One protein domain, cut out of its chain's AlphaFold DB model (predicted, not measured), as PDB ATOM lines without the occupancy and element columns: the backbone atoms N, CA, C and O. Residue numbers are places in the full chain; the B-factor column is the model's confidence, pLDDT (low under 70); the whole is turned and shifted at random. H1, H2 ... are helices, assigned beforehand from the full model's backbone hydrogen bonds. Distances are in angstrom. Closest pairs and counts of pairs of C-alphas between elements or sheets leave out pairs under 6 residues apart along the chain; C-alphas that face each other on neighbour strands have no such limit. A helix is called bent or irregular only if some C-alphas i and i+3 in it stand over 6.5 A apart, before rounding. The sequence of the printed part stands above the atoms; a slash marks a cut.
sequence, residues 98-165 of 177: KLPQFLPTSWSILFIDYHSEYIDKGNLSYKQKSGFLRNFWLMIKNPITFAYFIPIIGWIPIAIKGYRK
ATOM      1  N   LYS A  98       6.239 -30.766  51.778       80.38
ATOM      2  CA  LYS A  98       5.659 -31.250  53.038       80.38
ATOM      3  C   LYS A  98       4.156 -31.529  52.936       80.38
ATOM      4  O   LYS A  98       3.569 -31.991  53.908       80.38
ATOM      5  N   LEU A  99       3.522 -31.296  51.782       81.25
ATOM      6  CA  LEU A  99       2.090 -31.566  51.599       81.25
ATOM      7  C   LEU A  99       1.651 -32.963  52.027       81.25
ATOM      8  O   LEU A  99       0.609 -33.055  52.672       81.25
ATOM      9  N   PRO A 100       2.444 -34.024  51.785       78.56
ATOM     10  CA  PRO A 100       2.048 -35.349  52.230       78.56
ATOM     11  C   PRO A 100       1.968 -35.537  53.758       78.56
ATOM     12  O   PRO A 100       1.531 -36.584  54.226       78.56
ATOM     13  N   GLN A 101       2.435 -34.581  54.557       76.31
ATOM     14  CA  GLN A 101       2.276 -34.599  56.015       76.31
ATOM     15  C   GLN A 101       1.022 -33.819  56.435       76.31
ATOM     16  O   GLN A 101       0.300 -34.239  57.334       76.31
ATOM     17  N   PHE A 102       0.762 -32.688  55.772       75.12
ATOM     18  CA  PHE A 102      -0.304 -31.755  56.143       75.12
ATOM     19  C   PHE A 102      -1.681 -32.126  55.599       75.12
ATOM     20  O   PHE A 102      -2.688 -31.764  56.202       75.12
ATOM     21  N   LEU A 103      -1.741 -32.804  54.452       77.25
ATOM     22  CA  LEU A 103      -3.005 -33.179  53.836       77.25
ATOM     23  C   LEU A 103      -3.435 -34.572  54.305       77.25
ATOM     24  O   LEU A 103      -2.655 -35.516  54.167       77.25
ATOM     25  N   PRO A 104      -4.692 -34.752  54.754       76.12
ATOM     26  CA  PRO A 104      -5.178 -36.052  55.213       76.12
ATOM     27  C   PRO A 104      -5.189 -37.102  54.087       76.12
ATOM     28  O   PRO A 104      -5.207 -38.299  54.348       76.12
ATOM     29  N   THR A 105      -5.084 -36.657  52.828       74.69
ATOM     30  CA  THR A 105      -4.991 -37.484  51.613       74.69
ATOM     31  C   THR A 105      -3.899 -38.558  51.675       74.69
ATOM     32  O   THR A 105      -4.099 -39.673  51.213       74.69
ATOM     33  N   SER A 106      -2.746 -38.242  52.260       80.25
ATOM     34  CA  SER A 106      -1.549 -39.093  52.271       80.25
ATOM     35  C   SER A 106      -1.353 -39.822  53.592       80.25
ATOM     36  O   SER A 106      -0.439 -40.636  53.714       80.25
ATOM     37  N   TRP A 107      -2.208 -39.565  54.583       83.25
ATOM     38  CA  TRP A 107      -2.133 -40.241  55.872       83.25
ATOM     39  C   TRP A 107      -2.352 -41.744  55.740       83.25
ATOM     40  O   TRP A 107      -1.719 -42.502  56.458       83.25
ATOM     41  N   SER A 108      -3.167 -42.196  54.783       85.44
ATOM     42  CA  SER A 108      -3.333 -43.623  54.478       85.44
ATOM     43  C   SER A 108      -1.997 -44.306  54.156       85.44
ATOM     44  O   SER A 108      -1.714 -45.380  54.683       85.44
ATOM     45  N   ILE A 109      -1.139 -43.658  53.360       88.38
ATOM     46  CA  ILE A 109       0.206 -44.144  53.016       88.38
ATOM     47  C   ILE A 109       1.059 -44.259  54.280       88.38
ATOM     48  O   ILE A 109       1.691 -45.290  54.511       88.38
ATOM     49  N   LEU A 110       1.046 -43.211  55.107       87.38
ATOM     50  CA  LEU A 110       1.816 -43.154  56.346       87.38
ATOM     51  C   LEU A 110       1.334 -44.208  57.354       87.38
ATOM     52  O   LEU A 110       2.142 -44.950  57.904       87.38
ATOM     53  N   PHE A 111       0.030 -44.350  57.572       87.81
ATOM     54  CA  PHE A 111      -0.499 -45.339  58.507       87.81
ATOM     55  C   PHE A 111      -0.228 -46.771  58.057       87.81
ATOM     56  O   PHE A 111       0.128 -47.603  58.886       87.81
ATOM     57  N   ILE A 112      -0.344 -47.061  56.758       87.44
ATOM     58  CA  ILE A 112      -0.046 -48.394  56.220       87.44
ATOM     59  C   ILE A 112       1.438 -48.728  56.382       87.44
ATOM     60  O   ILE A 112       1.776 -49.836  56.792       87.44
ATOM     61  N   ASP A 113       2.325 -47.777  56.095       89.94
ATOM     62  CA  ASP A 113       3.764 -47.958  56.275       89.94
ATOM     63  C   ASP A 113       4.138 -48.141  57.754       89.94
ATOM     64  O   ASP A 113       4.870 -49.070  58.091       89.94
ATOM     65  N   TYR A 114       3.568 -47.325  58.647       89.81
ATOM     66  CA  TYR A 114       3.768 -47.467  60.088       89.81
ATOM     67  C   TYR A 114       3.267 -48.819  60.598       89.81
ATOM     68  O   TYR A 114       3.995 -49.506  61.304       89.81
ATOM     69  N   HIS A 115       2.057 -49.235  60.215       87.88
ATOM     70  CA  HIS A 115       1.514 -50.535  60.605       87.88
ATOM     71  C   HIS A 115       2.406 -51.679  60.111       87.88
ATOM     72  O   HIS A 115       2.725 -52.585  60.872       87.88
ATOM     73  N   SER A 116       2.871 -51.614  58.861       87.81
ATOM     74  CA  SER A 116       3.736 -52.651  58.300       87.81
ATOM     75  C   SER A 116       5.075 -52.768  59.033       87.81
ATOM     76  O   SER A 116       5.530 -53.874  59.306       87.81
ATOM     77  N   GLU A 117       5.728 -51.655  59.364       90.00
ATOM     78  CA  GLU A 117       7.039 -51.698  60.022       90.00
ATOM     79  C   GLU A 117       6.926 -51.934  61.535       90.00
ATOM     80  O   GLU A 117       7.654 -52.753  62.089       90.00
ATOM     81  N   TYR A 118       6.004 -51.253  62.214       89.81
ATOM     82  CA  TYR A 118       5.886 -51.313  63.669       89.81
ATOM     83  C   TYR A 118       5.114 -52.549  64.147       89.81
ATOM     84  O   TYR A 118       5.563 -53.225  65.068       89.81
ATOM     85  N   ILE A 119       3.964 -52.851  63.533       85.88
ATOM     86  CA  ILE A 119       3.076 -53.937  63.973       85.88
ATOM     87  C   ILE A 119       3.476 -55.254  63.308       85.88
ATOM     88  O   ILE A 119       3.776 -56.215  64.008       85.88
ATOM     89  N   ASP A 120       3.532 -55.300  61.972       85.81
ATOM     90  CA  ASP A 120       3.731 -56.575  61.263       85.81
ATOM     91  C   ASP A 120       5.177 -57.090  61.385       85.81
ATOM     92  O   ASP A 120       5.401 -58.296  61.455       85.81
ATOM     93  N   LYS A 121       6.164 -56.185  61.422       89.38
ATOM     94  CA  LYS A 121       7.594 -56.530  61.547       89.38
ATOM     95  C   LYS A 121       8.167 -56.340  62.952       89.38
ATOM     96  O   LYS A 121       9.332 -56.667  63.165       89.38
ATOM     97  N   GLY A 122       7.397 -55.786  63.890       90.44
ATOM     98  CA  GLY A 122       7.847 -55.561  65.267       90.44
ATOM     99  C   GLY A 122       8.980 -54.537  65.418       90.44
ATOM    100  O   GLY A 122       9.712 -54.578  66.407       90.44
ATOM    101  N   ASN A 123       9.173 -53.620  64.462       91.50
ATOM    102  CA  ASN A 123      10.230 -52.613  64.549       91.50
ATOM    103  C   ASN A 123       9.824 -51.452  65.470       91.50
ATOM    104  O   ASN A 123       9.405 -50.386  65.016       91.50
ATOM    105  N   LEU A 124      10.010 -51.644  66.778       88.88
ATOM    106  CA  LEU A 124       9.680 -50.652  67.811       88.88
ATOM    107  C   LEU A 124      10.472 -49.340  67.685       88.88
ATOM    108  O   LEU A 124      10.056 -48.303  68.193       88.88
ATOM    109  N   SER A 125      11.610 -49.369  66.987       90.75
ATOM    110  CA  SER A 125      12.456 -48.197  66.743       90.75
ATOM    111  C   SER A 125      12.091 -47.431  65.464       90.75
ATOM    112  O   SER A 125      12.785 -46.476  65.097       90.75
ATOM    113  N   TYR A 126      11.029 -47.845  64.758       89.50
ATOM    114  CA  TYR A 126      10.684 -47.286  63.459       89.50
ATOM    115  C   TYR A 126      10.379 -45.787  63.542       89.50
ATOM    116  O   TYR A 126       9.387 -45.348  64.121       89.50
ATOM    117  N   LYS A 127      11.227 -44.987  62.888       85.81
ATOM    118  CA  LYS A 127      10.998 -43.557  62.679       85.81
ATOM    119  C   LYS A 127      10.471 -43.342  61.273       85.81
ATOM    120  O   LYS A 127      11.219 -43.433  60.296       85.81
ATOM    121  N   GLN A 128       9.184 -43.030  61.182       82.56
ATOM    122  CA  GLN A 128       8.535 -42.780  59.908       82.56
ATOM    123  C   GLN A 128       9.174 -41.593  59.180       82.56
ATOM    124  O   GLN A 128       9.118 -40.444  59.623       82.56
ATOM    125  N   LYS A 129       9.767 -41.879  58.020       80.88
ATOM    126  CA  LYS A 129      10.296 -40.858  57.116       80.88
ATOM    127  C   LYS A 129       9.192 -40.412  56.171       80.88
ATOM    128  O   LYS A 129       8.520 -41.238  55.561       80.88
ATOM    129  N   SER A 130       9.049 -39.107  56.000       74.31
ATOM    130  CA  SER A 130       8.035 -38.518  55.130       74.31
ATOM    131  C   SER A 130       8.662 -37.506  54.173       74.31
ATOM    132  O   SER A 130       9.612 -36.798  54.502       74.31
ATOM    133  N   GLY A 131       8.151 -37.487  52.946       79.44
ATOM    134  CA  GLY A 131       8.623 -36.645  51.851       79.44
ATOM    135  C   GLY A 131       7.959 -37.076  50.549       79.44
ATOM    136  O   GLY A 131       7.490 -38.207  50.450       79.44
ATOM    137  N   PHE A 132       7.884 -36.189  49.558       79.94
ATOM    138  CA  PHE A 132       7.142 -36.453  48.318       79.94
ATOM    139  C   PHE A 132       7.565 -37.762  47.622       79.94
ATOM    140  O   PHE A 132       6.746 -38.664  47.465       79.94
ATOM    141  N   LEU A 133       8.860 -37.917  47.314       84.56
ATOM    142  CA  LEU A 133       9.399 -39.123  46.668       84.56
ATOM    143  C   LEU A 133       9.243 -40.380  47.529       84.56
ATOM    144  O   LEU A 133       8.926 -41.450  47.018       84.56
ATOM    145  N   ARG A 134       9.434 -40.255  48.848       85.38
ATOM    146  CA  ARG A 134       9.267 -41.381  49.773       85.38
ATOM    147  C   ARG A 134       7.824 -41.867  49.777       85.38
ATOM    148  O   ARG A 134       7.619 -43.068  49.701       85.38
ATOM    149  N   ASN A 135       6.848 -40.965  49.838       85.56
ATOM    150  CA  ASN A 135       5.437 -41.343  49.800       85.56
ATOM    151  C   ASN A 135       5.071 -42.013  48.480       85.56
ATOM    152  O   ASN A 135       4.432 -43.057  48.503       85.56
ATOM    153  N   PHE A 136       5.552 -41.485  47.354       85.81
ATOM    154  CA  PHE A 136       5.370 -42.141  46.061       85.81
ATOM    155  C   PHE A 136       5.951 -43.564  46.054       85.81
ATOM    156  O   PHE A 136       5.284 -44.516  45.658       85.81
ATOM    157  N   TRP A 137       7.162 -43.744  46.585       88.88
ATOM    158  CA  TRP A 137       7.780 -45.065  46.687       88.88
ATOM    159  C   TRP A 137       7.029 -46.007  47.642       88.88
ATOM    160  O   TRP A 137       6.865 -47.192  47.357       88.88
ATOM    161  N   LEU A 138       6.513 -45.484  48.758       88.31
ATOM    162  CA  LEU A 138       5.657 -46.235  49.678       88.31
ATOM    163  C   LEU A 138       4.353 -46.685  49.019       88.31
ATOM    164  O   LEU A 138       3.866 -47.764  49.355       88.31
ATOM    165  N   MET A 139       3.818 -45.904  48.076       88.56
ATOM    166  CA  MET A 139       2.640 -46.309  47.313       88.56
ATOM    167  C   MET A 139       2.934 -47.498  46.400       88.56
ATOM    168  O   MET A 139       2.146 -48.438  46.354       88.56
ATOM    169  N   ILE A 140       4.100 -47.508  45.747       90.19
ATOM    170  CA  ILE A 140       4.553 -48.649  44.937       90.19
ATOM    171  C   ILE A 140       4.766 -49.891  45.819       90.19
ATOM    172  O   ILE A 140       4.295 -50.972  45.475       90.19
ATOM    173  N   LYS A 141       5.421 -49.743  46.981       88.50
ATOM    174  CA  LYS A 141       5.639 -50.843  47.944       88.50
ATOM    175  C   LYS A 141       4.320 -51.406  48.490       88.50
ATOM    176  O   LYS A 141       4.220 -52.603  48.738       88.50
ATOM    177  N   ASN A 142       3.317 -50.551  48.690       87.81
ATOM    178  CA  ASN A 142       2.010 -50.912  49.234       87.81
ATOM    179  C   ASN A 142       0.896 -50.538  48.245       87.81
ATOM    180  O   ASN A 142       0.212 -49.533  48.460       87.81
ATOM    181  N   PRO A 143       0.635 -51.345  47.202       89.00
ATOM    182  CA  PRO A 143      -0.249 -50.956  46.102       89.00
ATOM    183  C   PRO A 143      -1.705 -50.715  46.530       89.00
ATOM    184  O   PRO A 143      -2.429 -49.961  45.888       89.00
ATOM    185  N   ILE A 144      -2.135 -51.271  47.669       88.00
ATOM    186  CA  ILE A 144      -3.452 -50.966  48.249       88.00
ATOM    187  C   ILE A 144      -3.636 -49.469  48.549       88.00
ATOM    188  O   ILE A 144      -4.760 -48.986  48.576       88.00
ATOM    189  N   THR A 145      -2.550 -48.722  48.761       87.94
ATOM    190  CA  THR A 145      -2.607 -47.274  48.993       87.94
ATOM    191  C   THR A 145      -3.180 -46.519  47.794       87.94
ATOM    192  O   THR A 145      -3.896 -45.549  48.011       87.94
ATOM    193  N   PHE A 146      -2.970 -46.981  46.552       88.25
ATOM    194  CA  PHE A 146      -3.557 -46.356  45.356       88.25
ATOM    195  C   PHE A 146      -5.083 -46.333  45.415       88.25
ATOM    196  O   PHE A 146      -5.702 -45.357  44.998       88.25
ATOM    197  N   ALA A 147      -5.692 -47.358  46.011       89.00
ATOM    198  CA  ALA A 147      -7.135 -47.435  46.172       89.00
ATOM    199  C   ALA A 147      -7.703 -46.296  47.042       89.00
ATOM    200  O   ALA A 147      -8.845 -45.894  46.863       89.00
ATOM    201  N   TYR A 148      -6.903 -45.710  47.937       85.56
ATOM    202  CA  TYR A 148      -7.323 -44.554  48.735       85.56
ATOM    203  C   TYR A 148      -7.394 -43.258  47.901       85.56
ATOM    204  O   TYR A 148      -7.989 -42.278  48.336       85.56
ATOM    205  N   PHE A 149      -6.823 -43.232  46.696       84.56
ATOM    206  CA  PHE A 149      -6.832 -42.055  45.819       84.56
ATOM    207  C   PHE A 149      -7.808 -42.174  44.650       84.56
ATOM    208  O   PHE A 149      -7.937 -41.223  43.885       84.56
ATOM    209  N   ILE A 150      -8.491 -43.315  44.510       87.19
ATOM    210  CA  ILE A 150      -9.477 -43.558  43.456       87.19
ATOM    211  C   ILE A 150     -10.873 -43.409  44.077       87.19
ATOM    212  O   ILE A 150     -11.303 -44.307  44.810       87.19
ATOM    213  N   PRO A 151     -11.594 -42.308  43.795       83.81
ATOM    214  CA  PRO A 151     -12.960 -42.107  44.262       83.81
ATOM    215  C   PRO A 151     -13.855 -43.295  43.929       83.81
ATOM    216  O   PRO A 151     -13.805 -43.788  42.801       83.81
ATOM    217  N   ILE A 152     -14.704 -43.703  44.876       83.75
ATOM    218  CA  ILE A 152     -15.745 -44.736  44.726       83.75
ATOM    219  C   ILE A 152     -15.186 -46.141  44.422       83.75
ATOM    220  O   ILE A 152     -15.319 -47.050  45.236       83.75
ATOM    221  N   ILE A 153     -14.520 -46.337  43.284       87.81
ATOM    222  CA  ILE A 153     -13.974 -47.623  42.825       87.81
ATOM    223  C   ILE A 153     -12.888 -48.129  43.775       87.81
ATOM    224  O   ILE A 153     -12.861 -49.309  44.119       87.81
ATOM    225  N   GLY A 154     -12.013 -47.242  44.251       85.56
ATOM    226  CA  GLY A 154     -10.959 -47.601  45.194       85.56
ATOM    227  C   GLY A 154     -11.491 -48.073  46.549       85.56
ATOM    228  O   GLY A 154     -10.811 -48.794  47.279       85.56
ATOM    229  N   TRP A 155     -12.747 -47.771  46.879       83.88
ATOM    230  CA  TRP A 155     -13.353 -48.261  48.114       83.88
ATOM    231  C   TRP A 155     -13.631 -49.759  48.069       83.88
ATOM    232  O   TRP A 155     -13.593 -50.398  49.115       83.88
ATOM    233  N   ILE A 156     -13.836 -50.339  46.883       87.69
ATOM    234  CA  ILE A 156     -14.091 -51.774  46.713       87.69
ATOM    235  C   ILE A 156     -12.935 -52.613  47.290       87.69
ATOM    236  O   ILE A 156     -13.172 -53.387  48.221       87.69
ATOM    237  N   PRO A 157     -11.671 -52.469  46.838       88.25
ATOM    238  CA  PRO A 157     -10.566 -53.247  47.395       88.25
ATOM    239  C   PRO A 157     -10.260 -52.898  48.860       88.25
ATOM    240  O   PRO A 157      -9.837 -53.783  49.607       88.25
ATOM    241  N   ILE A 158     -10.494 -51.654  49.301       85.44
ATOM    242  CA  ILE A 158     -10.339 -51.259  50.712       85.44
ATOM    243  C   ILE A 158     -11.348 -52.004  51.586       85.44
ATOM    244  O   ILE A 158     -10.957 -52.597  52.592       85.44
ATOM    245  N   ALA A 159     -12.622 -52.018  51.188       84.81
ATOM    246  CA  ALA A 159     -13.688 -52.715  51.890       84.81
ATOM    247  C   ALA A 159     -13.407 -54.218  51.925       84.81
ATOM    248  O   ALA A 159     -13.362 -54.801  53.006       84.81
ATOM    249  N   ILE A 160     -13.102 -54.832  50.775       86.00
ATOM    250  CA  ILE A 160     -12.736 -56.252  50.714       86.00
ATOM    251  C   ILE A 160     -11.599 -56.533  51.701       86.00
ATOM    252  O   ILE A 160     -11.743 -57.402  52.552       86.00
ATOM    253  N   LYS A 161     -10.495 -55.778  51.668       82.25
ATOM    254  CA  LYS A 161      -9.370 -55.997  52.592       82.25
ATOM    255  C   LYS A 161      -9.761 -55.799  54.062       82.25
ATOM    256  O   LYS A 161      -9.352 -56.600  54.900       82.25
ATOM    257  N   GLY A 162     -10.527 -54.754  54.375       78.44
ATOM    258  CA  GLY A 162     -10.948 -54.422  55.738       78.44
ATOM    259  C   GLY A 162     -11.876 -55.471  56.355       78.44
ATOM    260  O   GLY A 162     -11.717 -55.811  57.531       78.44
ATOM    261  N   TYR A 163     -12.788 -56.031  55.556       79.69
ATOM    262  CA  TYR A 163     -13.765 -57.029  55.996       79.69
ATOM    263  C   TYR A 163     -13.256 -58.476  55.900       79.69
ATOM    264  O   TYR A 163     -13.734 -59.330  56.643       79.69
ATOM    265  N   ARG A 164     -12.240 -58.776  55.073       69.19
ATOM    266  CA  ARG A 164     -11.776 -60.155  54.788       69.19
ATOM    267  C   ARG A 164     -11.152 -60.912  55.974       69.19
ATOM    268  O   ARG A 164     -10.849 -62.089  55.818       69.19
ATOM    269  N   LYS A 165     -10.983 -60.301  57.153       58.59
ATOM    270  CA  LYS A 165     -10.548 -60.992  58.393       58.59
ATOM    271  C   LYS A 165     -11.145 -60.441  59.700       58.59
ATOM    272  O   LYS A 165     -10.847 -60.972  60.763       58.59
TER     273      LYS A 165
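This is residues 98 to 165 of the 177 residues of an uncharacterized protein of Bacteroidetes bacterium (UniProt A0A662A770). H3 and H4 pack on the earlier part of the longest helix, H2, with short H1 at its beginning; H5 packs on H4, away from H2. The printed part has 68 residues with five named helices, H1 to H5, and no named strand: all helix. It is compact, radius of gyration of the C-alphas 12.4 A, spanning 33 by 29 by 18 A.

H1, residues 98 to 102, begins at C-alpha (5.659, -31.250, 53.038). H2, residues 104 to 120, measures 23.2 A and is only just irregular: C-alphas 105 and 108 are 7.0 A apart. H3 is residues 132 to 141, 14.5 A; H4, 143 to 149; H5, 155 to 163, ending at C-alpha (-13.765, -57.029, 55.996).

H2, the hub, with residues 106 to 113 touches H3 at a steep tilt of 55 degrees; C-alphas 109 and 139 are closest, 6.6 A. Residues 105 to 112 touch H4, C-alphas 109 and 145 closest, 5.8 A. O i to N i+4 pairs are within hydrogen-bond range throughout H1, H3 and H5, in 10 of 13 in H2 and 0 of 3 in H4, where 4 of 4 i+3 pairs are.

The printed part has no cut; the link H2 to H3 is long. Residues 164 to 165 are under pLDDT 70.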